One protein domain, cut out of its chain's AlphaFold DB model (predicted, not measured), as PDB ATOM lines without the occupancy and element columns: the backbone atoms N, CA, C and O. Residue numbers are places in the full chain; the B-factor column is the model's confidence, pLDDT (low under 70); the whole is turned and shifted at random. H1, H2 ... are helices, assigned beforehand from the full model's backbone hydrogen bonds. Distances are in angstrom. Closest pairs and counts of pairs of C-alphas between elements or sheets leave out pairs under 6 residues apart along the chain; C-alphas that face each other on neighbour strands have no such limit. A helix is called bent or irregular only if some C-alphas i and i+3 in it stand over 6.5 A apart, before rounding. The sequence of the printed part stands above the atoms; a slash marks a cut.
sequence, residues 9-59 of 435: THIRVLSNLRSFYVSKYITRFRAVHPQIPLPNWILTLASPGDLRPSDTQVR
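AT A GLANCE: This is residues 9 to 59 of the 435 residues of an uncharacterized protein of Puccinia graminis f. sp. tritici (UniProt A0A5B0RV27). One long helix, H1, makes the length of this domain, and after its last residue the chain folds back over the second half of H1 as a small head of links and two short helices, H2 and H3. The head is loosely built: H2 comes near H1 and H3 comes near H2, but no two of the helices clearly touch, and the first residues of H1, 9 to 14, stick out free. The printed part has 51 residues with three named helices, in the order H1, H2, H3, and no named strand; the class is all helix. It is only just compact, close to loose, with a radius of gyration of the C-alphas of 11.6 A, and its outline is elongated, with spans of 37 by 23 by 16 A.

HOW THE PARTS SIT: H1, residues 9 to 32, is near H2, residues 40 to 43. The two are close but not clearly touching: their closest C-alphas, those of Val 22 and Ile 42, are 7.4 A apart, and their centres are 12.5 A apart. H2 and H3, residues 53 to 59, are also close but not clearly touching, with the closest C-alphas, those of Leu 43 and Asp 55, 7.6 A apart and the centres 11.1 A apart. H1 and H3 are apart. In the backbones, 19 of 20 O i to N i+4 pairs are within hydrogen-bond range in H1 and 1 of 3 in H3, where 2 of 4 O i to N i+3 pairs are within range; H2 is too short for an O i to N i+4 pair, and its one O i to N i+3 pair is within range.

IN THESE COORDINATES: H1 begins at C-alpha 9, at (-108.010, 0.111, -117.084), and ends at C-alpha 32, at (-83.721, -24.478, -123.741), 35.2 A from first to last C-alpha. A short link of 7 residues leads to H2, whose C-alpha 40 is at (-83.094, -7.040, -127.943) and whose length is 5.0 A. A short link of 9 residues follows. H3, 10.8 A long, ends at C-alpha 59, at (-76.023, -2.780, -123.947). H3 is irregular, but only just: C-alphas 55 and 58 are 6.6 A apart.

THE WHOLE: The two C-alphas farthest apart are those of Thr 9 and Gln 35, at 37.3 A, and the first and last printed C-alphas, those of Thr 9 and Arg 59, are 32.8 A apart. The printed part has no cut and no long link. The mean pLDDT of the printed part is 79.9; residue 10 and residues 56 to 59 are under 70, and the mean over H3 is 65.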
ATOM      1  N   THR A   9    -107.875   1.496-117.559       72.00
ATOM      2  CA  THR A   9    -108.010   0.111-117.084       72.00
ATOM      3  C   THR A   9    -107.614  -0.893-118.172       72.00
ATOM      4  O   THR A   9    -106.769  -1.748-117.927       72.00
ATOM      5  N   HIS A  10    -108.131  -0.742-119.393       64.69
ATOM      6  CA  HIS A  10    -107.856  -1.608-120.541       64.69
ATOM      7  C   HIS A  10    -106.381  -1.573-120.950       64.69
ATOM      8  O   HIS A  10    -105.783  -2.627-121.155       64.69
ATOM      9  N   ILE A  11    -105.756  -0.389-120.967       70.75
ATOM     10  CA  ILE A  11    -104.313  -0.253-121.233       70.75
ATOM     11  C   ILE A  11    -103.493  -1.042-120.194       70.75
ATOM     12  O   ILE A  11    -102.540  -1.734-120.553       70.75
ATOM     13  N   ARG A  12    -103.895  -1.015-118.913       71.44
ATOM     14  CA  ARG A  12    -103.269  -1.829-117.855       71.44
ATOM     15  C   ARG A  12    -103.512  -3.328-118.050       71.44
ATOM     16  O   ARG A  12    -102.559  -4.091-117.937       71.44
ATOM     17  N   VAL A  13    -104.728  -3.759-118.398       72.25
ATOM     18  CA  VAL A  13    -105.025  -5.181-118.679       72.25
ATOM     19  C   VAL A  13    -104.207  -5.698-119.867       72.25
ATOM     20  O   VAL A  13    -103.564  -6.738-119.748       72.25
ATOM     21  N   LEU A  14    -104.152  -4.960-120.979       74.38
ATOM     22  CA  LEU A  14    -103.364  -5.333-122.159       74.38
ATOM     23  C   LEU A  14    -101.856  -5.350-121.868       74.38
ATOM     24  O   LEU A  14    -101.159  -6.262-122.313       74.38
ATOM     25  N   SER A  15    -101.351  -4.393-121.081       75.44
ATOM     26  CA  SER A  15     -99.952  -4.379-120.631       75.44
ATOM     27  C   SER A  15     -99.623  -5.584-119.739       75.44
ATOM     28  O   SER A  15     -98.618  -6.261-119.958       75.44
ATOM     29  N   ASN A  16    -100.507  -5.927-118.796       77.25
ATOM     30  CA  ASN A  16    -100.346  -7.081-117.908       77.25
ATOM     31  C   ASN A  16    -100.399  -8.413-118.675       77.25
ATOM     32  O   ASN A  16     -99.563  -9.286-118.443       77.25
ATOM     33  N   LEU A  17    -101.327  -8.559-119.630       77.00
ATOM     34  CA  LEU A  17    -101.388  -9.722-120.524       77.00
ATOM     35  C   LEU A  17    -100.102  -9.845-121.351       77.00
ATOM     36  O   LEU A  17     -99.505 -10.921-121.406       77.00
ATOM     37  N   ARG A  18     -99.631  -8.740-121.946       81.12
ATOM     38  CA  ARG A  18     -98.372  -8.698-122.705       81.12
ATOM     39  C   ARG A  18     -97.183  -9.126-121.845       81.12
ATOM     40  O   ARG A  18     -96.411  -9.974-122.287       81.12
ATOM     41  N   SER A  19     -97.065  -8.584-120.632       82.31
ATOM     42  CA  SER A  19     -96.038  -8.967-119.655       82.31
ATOM     43  C   SER A  19     -96.100 -10.471-119.366       82.31
ATOM     44  O   SER A  19     -95.121 -11.165-119.622       82.31
ATOM     45  N   PHE A  20     -97.266 -11.015-118.997       86.31
ATOM     46  CA  PHE A  20     -97.441 -12.447-118.720       86.31
ATOM     47  C   PHE A  20     -97.005 -13.357-119.885       86.31
ATOM     48  O   PHE A  20     -96.309 -14.358-119.668       86.31
ATOM     49  N   TYR A  21     -97.365 -13.018-121.129       87.12
ATOM     50  CA  TYR A  21     -96.912 -13.775-122.303       87.12
ATOM     51  C   TYR A  21     -95.395 -13.672-122.523       87.12
ATOM     52  O   TYR A  21     -94.770 -14.679-122.870       87.12
ATOM     53  N   VAL A  22     -94.791 -12.502-122.281       88.44
ATOM     54  CA  VAL A  22     -93.338 -12.291-122.389       88.44
ATOM     55  C   VAL A  22     -92.579 -13.043-121.290       88.44
ATOM     56  O   VAL A  22     -91.658 -13.791-121.620       88.44
ATOM     57  N   SER A  23     -92.992 -12.977-120.023       87.75
ATOM     58  CA  SER A  23     -92.386 -13.758-118.930       87.75
ATOM     59  C   SER A  23     -92.482 -15.268-119.209       87.75
ATOM     60  O   SER A  23     -91.497 -16.002-119.096       87.75
ATOM     61  N   LYS A  24     -93.638 -15.751-119.696       89.69
ATOM     62  CA  LYS A  24     -93.843 -17.162-120.093       89.69
ATOM     63  C   LYS A  24     -93.057 -17.573-121.351       89.69
ATOM     64  O   LYS A  24     -92.837 -18.773-121.566       89.69
ATOM     65  N   TYR A  25     -92.630 -16.623-122.185       89.25
ATOM     66  CA  TYR A  25     -91.623 -16.864-123.219       89.25
ATOM     67  C   TYR A  25     -90.229 -16.964-122.591       89.25
ATOM     68  O   TYR A  25     -89.563 -17.976-122.788       89.25
ATOM     69  N   ILE A  26     -89.808 -15.976-121.792       89.31
ATOM     70  CA  ILE A  26     -88.465 -15.887-121.187       89.31
ATOM     71  C   ILE A  26     -88.125 -17.145-120.381       89.31
ATOM     72  O   ILE A  26     -87.046 -17.716-120.558       89.31
ATOM     73  N   THR A  27     -89.056 -17.634-119.558       89.94
ATOM     74  CA  THR A  27     -88.884 -18.872-118.780       89.94
ATOM     75  C   THR A  27     -88.643 -20.092-119.674       89.94
ATOM     76  O   THR A  27     -87.760 -20.899-119.387       89.94
ATOM     77  N   ARG A  28     -89.370 -20.219-120.793       89.12
ATOM     78  CA  ARG A  28     -89.192 -21.338-121.737       89.12
ATOM     79  C   ARG A  28     -87.937 -21.183-122.597       89.12
ATOM     80  O   ARG A  28     -87.235 -22.166-122.803       89.12
ATOM     81  N   PHE A  29     -87.604 -19.963-123.018       88.00
ATOM     82  CA  PHE A  29     -86.354 -19.664-123.715       88.00
ATOM     83  C   PHE A  29     -85.145 -20.059-122.861       88.00
ATOM     84  O   PHE A  29     -84.278 -20.780-123.340       88.00
ATOM     85  N   ARG A  30     -85.112 -19.680-121.575       86.56
ATOM     86  CA  ARG A  30     -84.007 -20.038-120.666       86.56
ATOM     87  C   ARG A  30     -83.924 -21.527-120.336       86.56
ATOM     88  O   ARG A  30     -82.822 -22.003-120.085       86.56
ATOM     89  N   ALA A  31     -85.040 -22.256-120.354       88.88
ATOM     90  CA  ALA A  31     -85.032 -23.708-120.168       88.88
ATOM     91  C   ALA A  31     -84.320 -24.446-121.322       88.88
ATOM     92  O   ALA A  31     -83.675 -25.462-121.086       88.88
ATOM     93  N   VAL A  32     -84.402 -23.921-122.553       91.12
ATOM     94  CA  VAL A  32     -83.721 -24.478-123.741       91.12
ATOM     95  C   VAL A  32     -82.334 -23.851-123.955       91.12
ATOM     96  O   VAL A  32     -81.403 -24.508-124.417       91.12
ATOM     97  N   HIS A  33     -82.172 -22.576-123.599       85.88
ATOM     98  CA  HIS A  33     -80.988 -21.762-123.872       85.88
ATOM     99  C   HIS A  33     -80.492 -21.034-122.608       85.88
ATOM    100  O   HIS A  33     -80.560 -19.804-122.524       85.88
ATOM    101  N   PRO A  34     -79.960 -21.756-121.603       82.06
ATOM    102  CA  PRO A  34     -79.612 -21.169-120.308       82.06
ATOM    103  C   PRO A  34     -78.472 -20.141-120.369       82.06
ATOM    104  O   PRO A  34     -78.417 -19.261-119.513       82.06
ATOM    105  N   GLN A  35     -77.578 -20.203-121.362       83.75
ATOM    106  CA  GLN A  35     -76.441 -19.273-121.487       83.75
ATOM    107  C   GLN A  35     -76.632 -18.168-122.538       83.75
ATOM    108  O   GLN A  35     -75.870 -17.206-122.546       83.75
ATOM    109  N   ILE A  36     -77.645 -18.257-123.408       83.19
ATOM    110  CA  ILE A  36     -77.866 -17.247-124.454       83.19
ATOM    111  C   ILE A  36     -78.551 -16.016-123.818       83.19
ATOM    112  O   ILE A  36     -79.492 -16.192-123.033       83.19
ATOM    113  N   PRO A  37     -78.102 -14.775-124.094       84.75
ATOM    114  CA  PRO A  37     -78.803 -13.569-123.656       84.75
ATOM    115  C   PRO A  37     -80.135 -13.408-124.402       84.75
ATOM    116  O   PRO A  37     -80.310 -13.892-125.521       84.75
ATOM    117  N   LEU A  38     -81.095 -12.711-123.790       86.06
ATOM    118  CA  LEU A  38     -82.390 -12.462-124.427       86.06
ATOM    119  C   LEU A  38     -82.244 -11.524-125.646       86.06
ATOM    120  O   LEU A  38     -81.558 -10.506-125.541       86.06
ATOM    121  N   PRO A  39     -82.922 -11.801-126.779       82.62
ATOM    122  CA  PRO A  39     -82.965 -10.898-127.928       82.62
ATOM    123  C   PRO A  39     -83.415  -9.473-127.570       82.62
ATOM    124  O   PRO A  39     -84.335  -9.283-126.773       82.62
ATOM    125  N   ASN A  40     -82.835  -8.462-128.228       78.81
ATOM    126  CA  ASN A  40     -83.094  -7.040-127.943       78.81
ATOM    127  C   ASN A  40     -84.581  -6.639-127.982       78.81
ATOM    128  O   ASN A  40     -84.999  -5.791-127.196       78.81
ATOM    129  N   TRP A  41     -85.389  -7.261-128.848       78.75
ATOM    130  CA  TRP A  41     -86.835  -7.012-128.942       78.75
ATOM    131  C   TRP A  41     -87.644  -7.599-127.771       78.75
ATOM    132  O   TRP A  41     -88.796  -7.225-127.577       78.75
ATOM    133  N   ILE A  42     -87.049  -8.498-126.981       83.94
ATOM    134  CA  ILE A  42     -87.605  -8.999-125.718       83.94
ATOM    135  C   ILE A  42     -87.148  -8.111-124.560       83.94
ATOM    136  O   ILE A  42     -87.952  -7.792-123.692       83.94
ATOM    137  N   LEU A  43     -85.896  -7.638-124.570       81.81
ATOM    138  CA  LEU A  43     -85.365  -6.722-123.546       81.81
ATOM    139  C   LEU A  43     -86.154  -5.408-123.423       81.81
ATOM    140  O   LEU A  43     -86.125  -4.779-122.369       81.81
ATOM    141  N   THR A  44     -86.837  -4.975-124.484       80.75
ATOM    142  CA  THR A  44     -87.718  -3.793-124.476       80.75
ATOM    143  C   THR A  44     -89.139  -4.078-123.982       80.75
ATOM    144  O   THR A  44     -89.889  -3.132-123.761       80.75
ATOM    145  N   LEU A  45     -89.520  -5.352-123.819       82.12
ATOM    146  CA  LEU A  45     -90.881  -5.796-123.476       82.12
ATOM    147  C   LEU A  45     -90.962  -6.619-122.178       82.12
ATOM    148  O   LEU A  45     -92.055  -6.830-121.659       82.12
ATOM    149  N   ALA A  46     -89.827  -7.107-121.680       83.06
ATOM    150  CA  ALA A  46     -89.712  -7.857-120.438       83.06
ATOM    151  C   ALA A  46     -89.968  -6.969-119.216       83.06
ATOM    152  O   ALA A  46     -89.522  -5.820-119.161       83.06
ATOM    153  N   SER A  47     -90.614  -7.522-118.189       81.88
ATOM    154  CA  SER A  47     -90.649  -6.867-116.883       81.88
ATOM    155  C   SER A  47     -89.244  -6.885-116.256       81.88
ATOM    156  O   SER A  47     -88.530  -7.874-116.414       81.88
ATOM    157  N   PRO A  48     -88.817  -5.848-115.506       76.50
ATOM    158  CA  PRO A  48     -87.455  -5.790-114.960       76.50
ATOM    159  C   PRO A  48     -87.057  -6.996-114.095       76.50
ATOM    160  O   PRO A  48     -85.896  -7.388-114.104       76.50
ATOM    161  N   GLY A  49     -88.017  -7.615-113.395       80.38
ATOM    162  CA  GLY A  49     -87.798  -8.834-112.606       80.38
ATOM    163  C   GLY A  49     -87.567 -10.108-113.431       80.38
ATOM    164  O   GLY A  49     -87.026 -11.074-112.899       80.38
ATOM    165  N   ASP A  50     -87.921 -10.118-114.720       80.56
ATOM    166  CA  ASP A  50     -87.622 -11.237-115.618       80.56
ATOM    167  C   ASP A  50     -86.177 -11.202-116.129       80.56
ATOM    168  O   ASP A  50     -85.695 -12.215-116.630       80.56
ATOM    169  N   LEU A  51     -85.467 -10.070-116.063       84.44
ATOM    170  CA  LEU A  51     -84.146  -9.889-116.679       84.44
ATOM    171  C   LEU A  51     -82.997 -10.345-115.765       84.44
ATOM    172  O   LEU A  51     -82.987 -10.063-114.569       84.44
ATOM    173  N   ARG A  52     -81.976 -11.004-116.332       83.75
ATOM    174  CA  ARG A  52     -80.709 -11.272-115.623       83.75
ATOM    175  C   ARG A  52     -79.698 -10.148-115.872       83.75
ATOM    176  O   ARG A  52     -79.745  -9.531-116.935       83.75
ATOM    177  N   PRO A  53     -78.686  -9.977-114.997       76.19
ATOM    178  CA  PRO A  53     -77.558  -9.074-115.249       76.19
ATOM    179  C   PRO A  53     -76.817  -9.345-116.571       76.19
ATOM    180  O   PRO A  53     -76.375  -8.407-117.227       76.19
ATOM    181  N   SER A  54     -76.723 -10.608-117.006       75.50
ATOM    182  CA  SER A  54     -76.149 -10.986-118.309       75.50
ATOM    183  C   SER A  54     -76.909 -10.395-119.496       75.50
ATOM    184  O   SER A  54     -76.325 -10.097-120.531       75.50
ATOM    185  N   ASP A  55     -78.224 -10.233-119.346       77.81
ATOM    186  CA  ASP A  55     -79.125  -9.862-120.433       77.81
ATOM    187  C   ASP A  55     -79.148  -8.331-120.628       77.81
ATOM    188  O   ASP A  55     -79.614  -7.847-121.654       77.81
ATOM    189  N   THR A  56     -78.612  -7.560-119.672       66.38
ATOM    190  CA  THR A  56     -78.481  -6.094-119.748       66.38
ATOM    191  C   THR A  56     -77.053  -5.615-120.033       66.38
ATOM    192  O   THR A  56     -76.892  -4.559-120.646       66.38
ATOM    193  N   GLN A  57     -76.017  -6.382-119.666       58.97
ATOM    194  CA  GLN A  57     -74.605  -6.009-119.875       58.97
ATOM    195  C   GLN A  57     -74.229  -5.789-121.351       58.97
ATOM    196  O   GLN A  57     -73.445  -4.888-121.648       58.97
ATOM    197  N   VAL A  58     -74.853  -6.522-122.282       53.97
ATOM    198  CA  VAL A  58     -74.639  -6.398-123.744       53.97
ATOM    199  C   VAL A  58     -74.899  -4.972-124.269       53.97
ATOM    200  O   VAL A  58     -74.360  -4.574-125.299       53.97
ATOM    201  N   ARG A  59     -75.689  -4.159-123.552       48.38
ATOM    202  CA  ARG A  59     -76.023  -2.780-123.947       48.38
ATOM    203  C   ARG A  59     -74.897  -1.764-123.679       48.38
ATOM    204  O   ARG A  59     -74.960  -0.665-124.220       48.38
TER     205      ARG A  59